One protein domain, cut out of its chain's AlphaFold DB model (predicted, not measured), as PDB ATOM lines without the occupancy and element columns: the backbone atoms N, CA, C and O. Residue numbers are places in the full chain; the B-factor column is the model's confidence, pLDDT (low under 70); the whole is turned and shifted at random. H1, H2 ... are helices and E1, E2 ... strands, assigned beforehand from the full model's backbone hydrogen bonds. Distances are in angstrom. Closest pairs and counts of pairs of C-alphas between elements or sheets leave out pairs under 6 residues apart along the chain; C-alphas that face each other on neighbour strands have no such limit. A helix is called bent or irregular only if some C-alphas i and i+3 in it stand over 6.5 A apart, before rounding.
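This is residues 100 to 200 of the 209 residues of an uncharacterized protein of Sulfuriferula sp (UniProt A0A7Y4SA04). A twisted sheet, three long strands with short E4 at one edge, has long H2 over one face and short H1 over E1 on that same face, making two layers. The 101 printed residues hold two named helices and four named strands, in order H1 E1 E2 E3 H2 E4, class mixed. The sheet's order is E1, E2, E3, E4, mixed. It is compact, radius of gyration of the C-alphas 13.5 A, spans 36 by 28 by 25 A.

Find C-alpha 120 at (-92.081, -60.779, -78.358), where E1, residues 120 to 127, begins. E2 is 132 to 139; E3, 150 to 159, 27.8 A, bends by 51 degrees at 156. H2, 170 to 189, 29.7 A, is only just irregular: C-alphas 171 and 174 are 6.9 A apart. H1 is 100 to 106; E4, 197 to 199, ends at (-83.272, -47.006, -80.330).

Hairpins E1-E2 and E2-E3 form a meander, successive antiparallel neighbours; see N 123 and O 136, 2.8 A, and N 135 and O 154, 2.9 A. E4 is parallel to E3, with N 198 and O 151 at 2.8 A; E3, H2, E4 make a strand-helix-strand unit, two parallel strands joined through a helix, its crossover right-handed. H2's height over the sheet is 8.8 A; its closest C-alphas to E2 are Leu 176 and Gly 133, 6.5 A. H1's closest to E1 are Gln 103 and Ile 121, 6.6 A. Every O i to N i+4 pair is within hydrogen-bond range in H1, 14 of 16 in H2.

The farthest C-alphas, Tyr 100 and Gly 171, are 38.2 A apart. The printed part has no cut; the link H1 to E1 is long. Look for pLDDT under 70 in 21 residues, among them 142 to 149.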
ATOM      1  N   TYR A 100     -94.394 -66.260 -71.043       80.19
ATOM      2  CA  TYR A 100     -95.709 -66.146 -70.408       80.19
ATOM      3  C   TYR A 100     -95.663 -65.398 -69.076       80.19
ATOM      4  O   TYR A 100     -96.579 -64.630 -68.768       80.19
ATOM      5  N   TYR A 101     -94.584 -65.554 -68.303       76.75
ATOM      6  CA  TYR A 101     -94.355 -64.733 -67.118       76.75
ATOM      7  C   TYR A 101     -94.317 -63.239 -67.471       76.75
ATOM      8  O   TYR A 101     -94.982 -62.429 -66.819       76.75
ATOM      9  N   TRP A 102     -93.556 -62.861 -68.501       75.88
ATOM     10  CA  TRP A 102     -93.448 -61.462 -68.922       75.88
ATOM     11  C   TRP A 102     -94.750 -60.943 -69.517       75.88
ATOM     12  O   TRP A 102     -95.175 -59.841 -69.170       75.88
ATOM     13  N   GLN A 103     -95.422 -61.754 -70.331       82.31
ATOM     14  CA  GLN A 103     -96.705 -61.427 -70.938       82.31
ATOM     15  C   GLN A 103     -97.754 -61.127 -69.864       82.31
ATOM     16  O   GLN A 103     -98.403 -60.087 -69.923       82.31
ATOM     17  N   ALA A 104     -97.857 -61.955 -68.821       81.62
ATOM     18  CA  ALA A 104     -98.805 -61.741 -67.729       81.62
ATOM     19  C   ALA A 104     -98.564 -60.430 -66.955       81.62
ATOM     20  O   ALA A 104     -99.516 -59.797 -66.494       81.62
ATOM     21  N   ARG A 105     -97.300 -60.011 -66.805       78.88
ATOM     22  CA  ARG A 105     -96.936 -58.743 -66.147       78.88
ATOM     23  C   ARG A 105     -97.235 -57.532 -67.024       78.88
ATOM     24  O   ARG A 105     -97.656 -56.496 -66.518       78.88
ATOM     25  N   LEU A 106     -96.992 -57.668 -68.321       83.94
ATOM     26  CA  LEU A 106     -97.019 -56.577 -69.288       83.94
ATOM     27  C   LEU A 106     -98.395 -56.360 -69.927       83.94
ATOM     28  O   LEU A 106     -98.710 -55.231 -70.284       83.94
ATOM     29  N   ALA A 107     -99.251 -57.384 -69.965       85.81
ATOM     30  CA  ALA A 107    -100.618 -57.300 -70.488       85.81
ATOM     31  C   ALA A 107    -101.534 -56.328 -69.718       85.81
ATOM     32  O   ALA A 107    -102.628 -56.016 -70.177       85.81
ATOM     33  N   GLN A 108    -101.110 -55.863 -68.539       81.75
ATOM     34  CA  GLN A 108    -101.849 -54.892 -67.727       81.75
ATOM     35  C   GLN A 108    -101.528 -53.434 -68.081       81.75
ATOM     36  O   GLN A 108    -102.154 -52.532 -67.529       81.75
ATOM     37  N   LEU A 109    -100.530 -53.193 -68.934       84.81
ATOM     38  CA  LEU A 109    -100.087 -51.848 -69.286       84.81
ATOM     39  C   LEU A 109    -100.841 -51.317 -70.508       84.81
ATOM     40  O   LEU A 109    -101.147 -52.056 -71.447       84.81
ATOM     41  N   ASP A 110    -101.088 -50.009 -70.509       83.38
ATOM     42  CA  ASP A 110    -101.701 -49.322 -71.641       83.38
ATOM     43  C   ASP A 110    -100.837 -49.450 -72.901       83.38
ATOM     44  O   ASP A 110     -99.611 -49.337 -72.858       83.38
ATOM     45  N   GLY A 111    -101.486 -49.672 -74.044       82.56
ATOM     46  CA  GLY A 111    -100.806 -49.840 -75.328       82.56
ATOM     47  C   GLY A 111    -100.305 -51.256 -75.611       82.56
ATOM     48  O   GLY A 111     -99.771 -51.473 -76.692       82.56
ATOM     49  N   TYR A 112    -100.484 -52.218 -74.695       85.38
ATOM     50  CA  TYR A 112    -100.180 -53.629 -74.951       85.38
ATOM     51  C   TYR A 112    -100.948 -54.159 -76.170       85.38
ATOM     52  O   TYR A 112    -102.170 -54.016 -76.263       85.38
ATOM     53  N   ILE A 113    -100.229 -54.824 -77.073       81.94
ATOM     54  CA  ILE A 113    -100.791 -55.541 -78.214       81.94
ATOM     55  C   ILE A 113    -100.614 -57.034 -77.974       81.94
ATOM     56  O   ILE A 113     -99.504 -57.537 -77.796       81.94
ATOM     57  N   ALA A 114    -101.735 -57.753 -77.993       71.88
ATOM     58  CA  ALA A 114    -101.729 -59.203 -77.931       71.88
ATOM     59  C   ALA A 114    -101.127 -59.769 -79.228       71.88
ATOM     60  O   ALA A 114    -101.800 -59.830 -80.256       71.88
ATOM     61  N   SER A 115     -99.858 -60.167 -79.167       66.62
ATOM     62  CA  SER A 115     -99.188 -60.910 -80.234       66.62
ATOM     63  C   SER A 115     -99.414 -62.418 -80.072       66.62
ATOM     64  O   SER A 115     -99.592 -62.913 -78.958       66.62
ATOM     65  N   LEU A 116     -99.422 -63.143 -81.196       58.59
ATOM     66  CA  LEU A 116     -99.425 -64.614 -81.246       58.59
ATOM     67  C   LEU A 116     -98.016 -65.209 -81.101       58.59
ATOM     68  O   LEU A 116     -97.870 -66.429 -81.116       58.59
ATOM     69  N   ASP A 117     -96.996 -64.356 -81.045       66.88
ATOM     70  CA  ASP A 117     -95.602 -64.762 -80.964       66.88
ATOM     71  C   ASP A 117     -95.192 -65.010 -79.505       66.88
ATOM     72  O   ASP A 117     -95.401 -64.158 -78.642       66.88
ATOM     73  N   ASP A 118     -94.579 -66.167 -79.246       69.62
ATOM     74  CA  ASP A 118     -94.090 -66.576 -77.925       69.62
ATOM     75  C   ASP A 118     -92.694 -65.988 -77.608       69.62
ATOM     76  O   ASP A 118     -92.046 -66.387 -76.637       69.62
ATOM     77  N   GLU A 119     -92.186 -65.051 -78.418       66.94
ATOM     78  CA  GLU A 119     -90.861 -64.439 -78.229       66.94
ATOM     79  C   GLU A 119     -90.909 -62.925 -77.955       66.94
ATOM     80  O   GLU A 119     -90.011 -62.383 -77.287       66.94
ATOM     81  N   PHE A 120     -91.980 -62.243 -78.373       77.75
ATOM     82  CA  PHE A 120     -92.081 -60.779 -78.358       77.75
ATOM     83  C   PHE A 120     -93.376 -60.281 -77.723       77.75
ATOM     84  O   PHE A 120     -94.453 -60.827 -77.931       77.75
ATOM     85  N   ILE A 121     -93.270 -59.187 -76.973       76.50
ATOM     86  CA  ILE A 121     -94.412 -58.459 -76.426       76.50
ATOM     87  C   ILE A 121     -94.403 -57.062 -77.027       76.50
ATOM     88  O   ILE A 121     -93.440 -56.314 -76.865       76.50
ATOM     89  N   GLU A 122     -95.476 -56.711 -77.721       79.69
ATOM     90  CA  GLU A 122     -95.565 -55.465 -78.468       79.69
ATOM     91  C   GLU A 122     -96.390 -54.420 -77.724       79.69
ATOM     92  O   GLU A 122     -97.364 -54.725 -77.032       79.69
ATOM     93  N   PHE A 123     -95.981 -53.169 -77.894       77.38
ATOM     94  CA  PHE A 123     -96.660 -51.996 -77.384       77.38
ATOM     95  C   PHE A 123     -96.774 -50.935 -78.470       77.38
ATOM     96  O   PHE A 123     -95.789 -50.560 -79.111       77.38
ATOM     97  N   GLU A 124     -97.964 -50.367 -78.598       75.25
ATOM     98  CA  GLU A 124     -98.193 -49.138 -79.342       75.25
ATOM     99  C   GLU A 124     -98.645 -48.036 -78.402       75.25
ATOM    100  O   GLU A 124     -99.680 -48.130 -77.739       75.25
ATOM    101  N   MET A 125     -97.905 -46.934 -78.404       71.75
ATOM    102  CA  MET A 125     -98.323 -45.725 -77.718       71.75
ATOM    103  C   MET A 125     -98.438 -44.589 -78.712       71.75
ATOM    104  O   MET A 125     -97.463 -44.125 -79.307       71.75
ATOM    105  N   ARG A 126     -99.663 -44.101 -78.853       67.44
ATOM    106  CA  ARG A 126     -99.973 -42.968 -79.716       67.44
ATOM    107  C   ARG A 126     -99.926 -41.702 -78.878       67.44
ATOM    108  O   ARG A 126    -100.633 -41.595 -77.875       67.44
ATOM    109  N   ALA A 127     -99.125 -40.722 -79.285       60.59
ATOM    110  CA  ALA A 127     -99.299 -39.374 -78.771       60.59
ATOM    111  C   ALA A 127    -100.519 -38.789 -79.494       60.59
ATOM    112  O   ALA A 127    -100.425 -38.315 -80.622       60.59
ATOM    113  N   VAL A 128    -101.680 -38.858 -78.836       52.97
ATOM    114  CA  VAL A 128    -103.015 -38.522 -79.383       52.97
ATOM    115  C   VAL A 128    -103.090 -37.118 -80.017       52.97
ATOM    116  O   VAL A 128    -104.016 -36.817 -80.759       52.97
ATOM    117  N   VAL A 129    -102.117 -36.246 -79.753       55.16
ATOM    118  CA  VAL A 129    -102.173 -34.822 -80.093       55.16
ATOM    119  C   VAL A 129    -101.608 -34.490 -81.486       55.16
ATOM    120  O   VAL A 129    -101.809 -33.366 -81.937       55.16
ATOM    121  N   ALA A 130    -100.907 -35.398 -82.188       59.84
ATOM    122  CA  ALA A 130    -100.120 -34.957 -83.353       59.84
ATOM    123  C   ALA A 130     -99.829 -35.968 -84.480       59.84
ATOM    124  O   ALA A 130     -98.920 -35.709 -85.257       59.84
ATOM    125  N   ASP A 131    -100.560 -37.078 -84.623       78.69
ATOM    126  CA  ASP A 131    -100.245 -38.098 -85.649       78.69
ATOM    127  C   ASP A 131     -98.811 -38.667 -85.522       78.69
ATOM    128  O   ASP A 131     -98.179 -39.043 -86.508       78.69
ATOM    129  N   TYR A 132     -98.260 -38.711 -84.306       82.38
ATOM    130  CA  TYR A 132     -96.953 -39.304 -84.008       82.38
ATOM    131  C   TYR A 132     -97.074 -40.249 -82.817       82.38
ATOM    132  O   TYR A 132     -97.963 -40.116 -81.968       82.38
ATOM    133  N   GLY A 133     -96.154 -41.193 -82.707       84.31
ATOM    134  CA  GLY A 133     -96.143 -42.119 -81.593       84.31
ATOM    135  C   GLY A 133     -94.808 -42.807 -81.412       84.31
ATOM    136  O   GLY A 133     -93.806 -42.484 -82.052       84.31
ATOM    137  N   VAL A 134     -94.819 -43.747 -80.481       82.69
ATOM    138  CA  VAL A 134     -93.707 -44.642 -80.224       82.69
ATOM    139  C   VAL A 134     -94.222 -46.072 -80.302       82.69
ATOM    140  O   VAL A 134     -95.234 -46.432 -79.692       82.69
ATOM    141  N   ARG A 135     -93.518 -46.880 -81.084       82.88
ATOM    142  CA  ARG A 135     -93.653 -48.331 -81.086       82.88
ATOM    143  C   ARG A 135     -92.600 -48.893 -80.157       82.88
ATOM    144  O   ARG A 135     -91.454 -48.446 -80.212       82.88
ATOM    145  N   LEU A 136     -92.974 -49.846 -79.315       84.25
ATOM    146  CA  LEU A 136     -92.030 -50.547 -78.459       84.25
ATOM    147  C   LEU A 136     -92.235 -52.050 -78.583       84.25
ATOM    148  O   LEU A 136     -93.362 -52.538 -78.630       84.25
ATOM    149  N   THR A 137     -91.136 -52.784 -78.552       84.12
ATOM    150  CA  THR A 137     -91.138 -54.241 -78.517       84.12
ATOM    151  C   THR A 137     -90.267 -54.681 -77.355       84.12
ATOM    152  O   THR A 137     -89.070 -54.395 -77.316       84.12
ATOM    153  N   VAL A 138     -90.865 -55.374 -76.390       83.38
ATOM    154  CA  VAL A 138     -90.135 -56.077 -75.337       83.38
ATOM    155  C   VAL A 138     -89.819 -57.473 -75.847       83.38
ATOM    156  O   VAL A 138     -90.704 -58.305 -76.042       83.38
ATOM    157  N   VAL A 139     -88.536 -57.733 -76.048       80.81
ATOM    158  CA  VAL A 139     -88.031 -59.038 -76.453       80.81
ATOM    159  C   VAL A 139     -87.802 -59.882 -75.213       80.81
ATOM    160  O   VAL A 139     -87.085 -59.479 -74.295       80.81
ATOM    161  N   THR A 140     -88.407 -61.066 -75.188       77.38
ATOM    162  CA  THR A 140     -88.383 -61.975 -74.031       77.38
ATOM    163  C   THR A 140     -87.480 -63.192 -74.229       77.38
ATOM    164  O   THR A 140     -87.216 -63.920 -73.272       77.38
ATOM    165  N   ALA A 141     -86.940 -63.362 -75.438       70.62
ATOM    166  CA  ALA A 141     -85.960 -64.380 -75.792       70.62
ATOM    167  C   ALA A 141     -84.562 -63.778 -76.018       70.62
ATOM    168  O   ALA A 141     -84.407 -62.622 -76.412       70.62
ATOM    169  N   ASN A 142     -83.513 -64.565 -75.775       63.34
ATOM    170  CA  ASN A 142     -82.157 -64.149 -76.134       63.34
ATOM    171  C   ASN A 142     -82.001 -64.196 -77.657       63.34
ATOM    172  O   ASN A 142     -82.252 -65.240 -78.258       63.34
ATOM    173  N   ILE A 143     -81.522 -63.111 -78.262       62.03
ATOM    174  CA  ILE A 143     -81.299 -63.026 -79.710       62.03
ATOM    175  C   ILE A 143     -79.856 -62.598 -79.955       62.03
ATOM    176  O   ILE A 143     -79.451 -61.497 -79.587       62.03
ATOM    177  N   GLY A 144     -79.072 -63.477 -80.582       68.44
ATOM    178  CA  GLY A 144     -77.652 -63.233 -80.833       68.44
ATOM    179  C   GLY A 144     -76.871 -63.019 -79.534       68.44
ATOM    180  O   GLY A 144     -76.776 -63.919 -78.701       68.44
ATOM    181  N   ASP A 145     -76.301 -61.827 -79.377       65.31
ATOM    182  CA  ASP A 145     -75.557 -61.366 -78.201       65.31
ATOM    183  C   ASP A 145     -76.424 -60.613 -77.172       65.31
ATOM    184  O   ASP A 145     -75.956 -60.305 -76.072       65.31
ATOM    185  N   LYS A 146     -77.694 -60.344 -77.493       53.88
ATOM    186  CA  LYS A 146     -78.632 -59.627 -76.623       53.88
ATOM    187  C   LYS A 146     -79.302 -60.589 -75.641       53.88
ATOM    188  O   LYS A 146     -79.831 -61.635 -76.018       53.88
ATOM    189  N   ILE A 147     -79.295 -60.210 -74.365       68.44
ATOM    190  CA  ILE A 147     -79.861 -61.000 -73.263       68.44
ATOM    191  C   ILE A 147     -81.248 -60.457 -72.932       68.44
ATOM    192  O   ILE A 147     -81.376 -59.264 -72.696       68.44
ATOM    193  N   ALA A 148     -82.275 -61.298 -72.864       63.12
ATOM    194  CA  ALA A 148     -83.623 -60.884 -72.483       63.12
ATOM    195  C   ALA A 148     -83.797 -60.642 -70.962       63.12
ATOM    196  O   ALA A 148     -83.047 -61.200 -70.153       63.12
ATOM    197  N   PRO A 149     -84.818 -59.859 -70.555       68.06
ATOM    198  CA  PRO A 149     -85.687 -59.073 -71.430       68.06
ATOM    199  C   PRO A 149     -85.024 -57.747 -71.830       68.06
ATOM    200  O   PRO A 149     -84.442 -57.073 -70.984       68.06
ATOM    201  N   TYR A 150     -85.126 -57.345 -73.097       72.12
ATOM    202  CA  TYR A 150     -84.684 -56.026 -73.573       72.12
ATOM    203  C   TYR A 150     -85.789 -55.343 -74.369       72.12
ATOM    204  O   TYR A 150     -86.739 -55.992 -74.795       72.12
ATOM    205  N   LEU A 151     -85.680 -54.029 -74.541       85.31
ATOM    206  CA  LEU A 151     -86.674 -53.233 -75.249       85.31
ATOM    207  C   LEU A 151     -86.062 -52.597 -76.492       85.31
ATOM    208  O   LEU A 151     -85.000 -51.982 -76.407       85.31
ATOM    209  N   CYS A 152     -86.763 -52.701 -77.611       81.38
ATOM    210  CA  CYS A 152     -86.539 -51.890 -78.800       81.38
ATOM    211  C   CYS A 152     -87.653 -50.847 -78.901       81.38
ATOM    212  O   CYS A 152     -88.803 -51.154 -78.582       81.38
ATOM    213  N   TYR A 153     -87.329 -49.626 -79.316       83.50
ATOM    214  CA  TYR A 153     -88.334 -48.618 -79.633       83.50
ATOM    215  C   TYR A 153     -88.031 -47.909 -80.946       83.50
ATOM    216  O   TYR A 153     -86.876 -47.772 -81.341       83.50
ATOM    217  N   GLN A 154     -89.085 -47.405 -81.574       82.56
ATOM    218  CA  GLN A 154     -89.007 -46.562 -82.756       82.56
ATOM    219  C   GLN A 154     -89.999 -45.412 -82.611       82.56
ATOM    220  O   GLN A 154     -91.179 -45.625 -82.313       82.56
ATOM    221  N   PHE A 155     -89.523 -44.186 -82.819       85.19
ATOM    222  CA  PHE A 155     -90.416 -43.055 -83.042       85.19
ATOM    223  C   PHE A 155     -90.932 -43.097 -84.476       85.19
ATOM    224  O   PHE A 155     -90.190 -43.449 -85.386       85.19
ATOM    225  N   ASP A 156     -92.204 -42.780 -84.681       83.44
ATOM    226  CA  ASP A 156     -92.786 -42.834 -86.018       83.44
ATOM    227  C   ASP A 156     -94.023 -41.934 -86.128       83.44
ATOM    228  O   ASP A 156     -94.650 -41.540 -85.136       83.44
ATOM    229  N   THR A 157     -94.351 -41.580 -87.360       84.69
ATOM    230  CA  THR A 157     -95.572 -40.895 -87.757       84.69
ATOM    231  C   THR A 157     -96.693 -41.916 -87.929       84.69
ATOM    232  O   THR A 157     -96.558 -42.893 -88.664       84.69
ATOM    233  N   TYR A 158     -97.816 -41.669 -87.264       81.94
ATOM    234  CA  TYR A 158     -99.023 -42.481 -87.326       81.94
ATOM    235  C   TYR A 158    -100.150 -41.680 -87.978       81.94
ATOM    236  O   TYR A 158    -100.698 -40.762 -87.369       81.94
ATOM    237  N   ARG A 159    -100.500 -42.013 -89.220       82.12
ATOM    238  CA  ARG A 159    -101.545 -41.329 -89.999       82.12
ATOM    239  C   ARG A 159    -102.417 -42.343 -90.704       82.12
ATOM    240  O   ARG A 159    -101.919 -43.386 -91.089       82.12
ATOM    241  N   ALA A 160    -103.692 -42.005 -90.908       80.75
ATOM    242  CA  ALA A 160    -104.649 -42.867 -91.613       80.75
ATOM    243  C   ALA A 160    -104.709 -44.302 -91.051       80.75
ATOM    244  O   ALA A 160    -104.851 -45.267 -91.792       80.75
ATOM    245  N   ASP A 161    -104.591 -44.414 -89.727       77.50
ATOM    246  CA  ASP A 161    -104.558 -45.671 -88.983       77.50
ATOM    247  C   ASP A 161    -103.365 -46.609 -89.279       77.50
ATOM    248  O   ASP A 161    -103.389 -47.781 -88.895       77.50
ATOM    249  N   GLU A 162    -102.271 -46.097 -89.850       81.56
ATOM    250  CA  GLU A 162    -101.056 -46.874 -90.124       81.56
ATOM    251  C   GLU A 162     -99.755 -46.130 -89.744       81.56
ATOM    252  O   GLU A 162     -99.675 -44.895 -89.742       81.56
ATOM    253  N   TRP A 163     -98.718 -46.911 -89.423       80.75
ATOM    254  CA  TRP A 163     -97.354 -46.432 -89.184       80.75
ATOM    255  C   TRP A 163     -96.637 -46.194 -90.510       80.75
ATOM    256  O   TRP A 163     -96.614 -47.069 -91.374       80.75
ATOM    257  N   GLN A 164     -96.058 -45.008 -90.671       82.12
ATOM    258  CA  GLN A 164     -95.558 -44.545 -91.964       82.12
ATOM    259  C   GLN A 164     -94.065 -44.843 -92.181       82.12
ATOM    260  O   GLN A 164     -93.593 -44.756 -93.313       82.12
ATOM    261  N   GLY A 165     -93.305 -45.166 -91.128       78.00
ATOM    262  CA  GLY A 165     -91.845 -45.272 -91.190       78.00
ATOM    263  C   GLY A 165     -91.167 -43.922 -91.446       78.00
ATOM    264  O   GLY A 165     -90.151 -43.860 -92.138       78.00
ATOM    265  N   ILE A 166     -91.746 -42.830 -90.939       78.81
ATOM    266  CA  ILE A 166     -91.305 -41.450 -91.183       78.81
ATOM    267  C   ILE A 166     -91.028 -40.740 -89.862       78.81
ATOM    268  O   ILE A 166     -91.836 -40.776 -88.931       78.81
ATOM    269  N   ALA A 167     -89.922 -39.995 -89.839       81.44
ATOM    270  CA  ALA A 167     -89.518 -39.183 -88.705       81.44
ATOM    271  C   ALA A 167     -90.612 -38.220 -88.234       81.44
ATOM    272  O   ALA A 167     -91.094 -37.406 -89.030       81.44
ATOM    273  N   PRO A 168     -90.961 -38.240 -86.933       83.75
ATOM    274  CA  PRO A 168     -91.763 -37.188 -86.347       83.75
ATOM    275  C   PRO A 168     -91.103 -35.828 -86.528       83.75
ATOM    276  O   PRO A 168     -89.876 -35.701 -86.511       83.75
ATOM    277  N   ALA A 169     -91.924 -34.789 -86.651       83.25
ATOM    278  CA  ALA A 169     -91.404 -33.432 -86.698       83.25
ATOM    279  C   ALA A 169     -90.663 -33.093 -85.391       83.25
ATOM    280  O   ALA A 169     -91.093 -33.468 -84.299       83.25
ATOM    281  N   GLU A 170     -89.559 -32.350 -85.505       79.69
ATOM    282  CA  GLU A 170     -88.596 -32.115 -84.415       79.69
ATOM    283  C   GLU A 170     -89.246 -31.567 -83.131       79.69
ATOM    284  O   GLU A 170     -88.898 -31.979 -82.024       79.69
ATOM    285  N   GLY A 171     -90.271 -30.717 -83.275       81.69
ATOM    286  CA  GLY A 171     -91.027 -30.145 -82.157       81.69
ATOM    287  C   GLY A 171     -91.788 -31.160 -81.292       81.69
ATOM    288  O   GLY A 171     -92.153 -30.832 -80.167       81.69
ATOM    289  N   PHE A 172     -91.998 -32.389 -81.773       82.62
ATOM    290  CA  PHE A 172     -92.721 -33.443 -81.053       82.62
ATOM    291  C   PHE A 172     -91.803 -34.493 -80.424       82.62
ATOM    292  O   PHE A 172     -92.253 -35.266 -79.579       82.62
ATOM    293  N   LEU A 173     -90.507 -34.504 -80.763       81.81
ATOM    294  CA  LEU A 173     -89.559 -35.488 -80.232       81.81
ATOM    295  C   LEU A 173     -89.428 -35.407 -78.707       81.81
ATOM    296  O   LEU A 173     -89.300 -36.436 -78.049       81.81
ATOM    297  N   ALA A 174     -89.489 -34.203 -78.130       83.44
ATOM    298  CA  ALA A 174     -89.460 -34.027 -76.677       83.44
ATOM    299  C   ALA A 174     -90.669 -34.699 -76.003       83.44
ATOM    300  O   ALA A 174     -90.505 -35.471 -75.065       83.44
ATOM    301  N   THR A 175     -91.868 -34.488 -76.547       84.75
ATOM    302  CA  THR A 175     -93.106 -35.099 -76.043       84.75
ATOM    303  C   THR A 175     -93.087 -36.621 -76.173       84.75
ATOM    304  O   THR A 175     -93.485 -37.328 -75.250       84.75
ATOM    305  N   LEU A 176     -92.582 -37.147 -77.293       84.06
ATOM    306  CA  LEU A 176     -92.450 -38.590 -77.496       84.06
ATOM    307  C   LEU A 176     -91.445 -39.223 -76.526       84.06
ATOM    308  O   LEU A 176     -91.689 -40.317 -76.019       84.06
ATOM    309  N   ARG A 177     -90.347 -38.525 -76.212       84.88
ATOM    310  CA  ARG A 177     -89.383 -38.958 -75.189       84.88
ATOM    311  C   ARG A 177     -90.001 -38.986 -73.793       84.88
ATOM    312  O   ARG A 177     -89.751 -39.937 -73.056       84.88
ATOM    313  N   ASP A 178     -90.832 -38.006 -73.448       85.50
ATOM    314  CA  ASP A 178     -91.544 -37.996 -72.165       85.50
ATOM    315  C   ASP A 178     -92.530 -39.169 -72.060       85.50
ATOM    316  O   ASP A 178     -92.594 -39.834 -71.025       85.50
ATOM    317  N   HIS A 179     -93.259 -39.482 -73.136       83.75
ATOM    318  CA  HIS A 179     -94.133 -40.658 -73.184       83.75
ATOM    319  C   HIS A 179     -93.353 -41.974 -73.073       83.75
ATOM    320  O   HIS A 179     -93.741 -42.853 -72.302       83.75
ATOM    321  N   LEU A 180     -92.223 -42.097 -73.778       83.31
ATOM    322  CA  LEU A 180     -91.329 -43.250 -73.651       83.31
ATOM    323  C   LEU A 180     -90.843 -43.410 -72.202       83.31
ATOM    324  O   LEU A 180     -90.884 -44.509 -71.656       83.31
ATOM    325  N   ALA A 181     -90.438 -42.320 -71.545       83.62
ATOM    326  CA  ALA A 181     -89.996 -42.353 -70.152       83.62
ATOM    327  C   ALA A 181     -91.105 -42.818 -69.192       83.62
ATOM    328  O   ALA A 181     -90.841 -43.610 -68.283       83.62
ATOM    329  N   GLN A 182     -92.350 -42.381 -69.410       84.56
ATOM    330  CA  GLN A 182     -93.506 -42.839 -68.633       84.56
ATOM    331  C   GLN A 182     -93.754 -44.342 -68.814       84.56
ATOM    332  O   GLN A 182     -93.989 -45.044 -67.831       84.56
ATOM    333  N   MET A 183     -93.626 -44.859 -70.037       83.44
ATOM    334  CA  MET A 183     -93.781 -46.290 -70.307       83.44
ATOM    335  C   MET A 183     -92.666 -47.125 -69.690       83.44
ATOM    336  O   MET A 183     -92.931 -48.131 -69.039       83.44
ATOM    337  N   LEU A 184     -91.415 -46.682 -69.806       80.75
ATOM    338  CA  LEU A 184     -90.288 -47.339 -69.142       80.75
ATOM    339  C   LEU A 184     -90.486 -47.386 -67.622       80.75
ATOM    340  O   LEU A 184     -90.170 -48.391 -66.984       80.75
ATOM    341  N   HIS A 185     -91.061 -46.331 -67.041       82.44
ATOM    342  CA  HIS A 185     -91.434 -46.319 -65.631       82.44
ATOM    343  C   HIS A 185     -92.556 -47.324 -65.318       82.44
ATOM    344  O   HIS A 185     -92.461 -48.049 -64.326       82.44
ATOM    345  N   ALA A 186     -93.581 -47.423 -66.167       80.44
ATOM    346  CA  ALA A 186     -94.669 -48.392 -66.020       80.44
ATOM    347  C   ALA A 186     -94.174 -49.848 -66.120       80.44
ATOM    348  O   ALA A 186     -94.481 -50.660 -65.248       80.44
ATOM    349  N   ILE A 187     -93.317 -50.157 -67.099       77.31
ATOM    350  CA  ILE A 187     -92.648 -51.458 -67.270       77.31
ATOM    351  C   ILE A 187     -91.817 -51.812 -66.027       77.31
ATOM    352  O   ILE A 187     -91.908 -52.924 -65.500       77.31
ATOM    353  N   ALA A 188     -91.053 -50.852 -65.499       74.44
ATOM    354  CA  ALA A 188     -90.267 -51.050 -64.283       74.44
ATOM    355  C   ALA A 188     -91.139 -51.248 -63.027       74.44
ATOM    356  O   ALA A 188     -90.727 -51.950 -62.097       74.44
ATOM    357  N   ASN A 189     -92.329 -50.642 -62.976       77.25
ATOM    358  CA  ASN A 189     -93.302 -50.832 -61.897       77.25
ATOM    359  C   ASN A 189     -94.052 -52.166 -62.014       77.25
ATOM    360  O   ASN A 189     -94.390 -52.754 -60.990       77.25
ATOM    361  N   ALA A 190     -94.216 -52.699 -63.228       72.88
ATOM    362  CA  ALA A 190     -94.692 -54.061 -63.474       72.88
ATOM    363  C   ALA A 190     -93.660 -55.145 -63.085       72.88
ATOM    364  O   ALA A 190     -93.935 -56.340 -63.193       72.88
ATOM    365  N   GLY A 191     -92.475 -54.745 -62.604       66.75
ATOM    366  CA  GLY A 191     -91.433 -55.649 -62.116       66.75
ATOM    367  C   GLY A 191     -90.513 -56.195 -63.208       66.75
ATOM    368  O   GLY A 191     -89.740 -57.116 -62.944       66.75
ATOM    369  N   VAL A 192     -90.568 -55.641 -64.423       73.19
ATOM    370  CA  VAL A 192     -89.666 -56.018 -65.516       73.19
ATOM    371  C   VAL A 192     -88.353 -55.251 -65.387       73.19
ATOM    372  O   VAL A 192     -88.332 -54.026 -65.275       73.19
ATOM    373  N   VAL A 193     -87.236 -55.979 -65.410       74.56
ATOM    374  CA  VAL A 193     -85.887 -55.401 -65.394       74.56
ATOM    375  C   VAL A 193     -85.273 -55.585 -66.771       74.56
ATOM    376  O   VAL A 193     -84.773 -56.662 -67.088       74.56
ATOM    377  N   LEU A 194     -85.322 -54.526 -67.577       73.12
ATOM    378  CA  LEU A 194     -84.737 -54.524 -68.914       73.12
ATOM    379  C   LEU A 194     -83.206 -54.575 -68.829       73.12
ATOM    380  O   LEU A 194     -82.583 -53.853 -68.049       73.12
ATOM    381  N   THR A 195     -82.594 -55.426 -69.641       67.69
ATOM    382  CA  THR A 195     -81.135 -55.550 -69.780       67.69
ATOM    383  C   THR A 195     -80.560 -54.484 -70.711       67.69
ATOM    384  O   THR A 195     -79.416 -54.071 -70.531       67.69
ATOM    385  N   ALA A 196     -81.356 -54.035 -71.684       69.06
ATOM    386  CA  ALA A 196     -81.016 -53.005 -72.651       69.06
ATOM    387  C   ALA A 196     -82.276 -52.279 -73.145       69.06
ATOM    388  O   ALA A 196     -83.379 -52.833 -73.140       69.06
ATOM    389  N   ILE A 197     -82.076 -51.038 -73.585       78.31
ATOM    390  CA  ILE A 197     -83.060 -50.217 -74.292       78.31
ATOM    391  C   ILE A 197     -82.377 -49.768 -75.581       78.31
ATOM    392  O   ILE A 197     -81.287 -49.197 -75.525       78.31
ATOM    393  N   ILE A 198     -82.982 -50.073 -76.721       76.38
ATOM    394  CA  ILE A 198     -82.393 -49.904 -78.046       76.38
ATOM    395  C   ILE A 198     -83.275 -48.956 -78.847       76.38
ATOM    396  O   ILE A 198     -84.473 -49.193 -78.993       76.38
ATOM    397  N   ASP A 199     -82.658 -47.892 -79.350       80.06
ATOM    398  CA  ASP A 199     -83.272 -47.006 -80.330       80.06
ATOM    399  C   ASP A 199     -83.122 -47.636 -81.720       80.06
ATOM    400  O   ASP A 199     -82.009 -47.752 -82.234       80.06
ATOM    401  N   GLU A 200     -84.231 -48.085 -82.299       77.12
ATOM    402  CA  GLU A 200     -84.318 -48.613 -83.666       77.12
ATOM    403  C   GLU A 200     -84.954 -47.591 -84.612       77.12
ATOM    404  O   GLU A 200     -85.488 -47.938 -85.664       77.12
TER     405      GLU A 200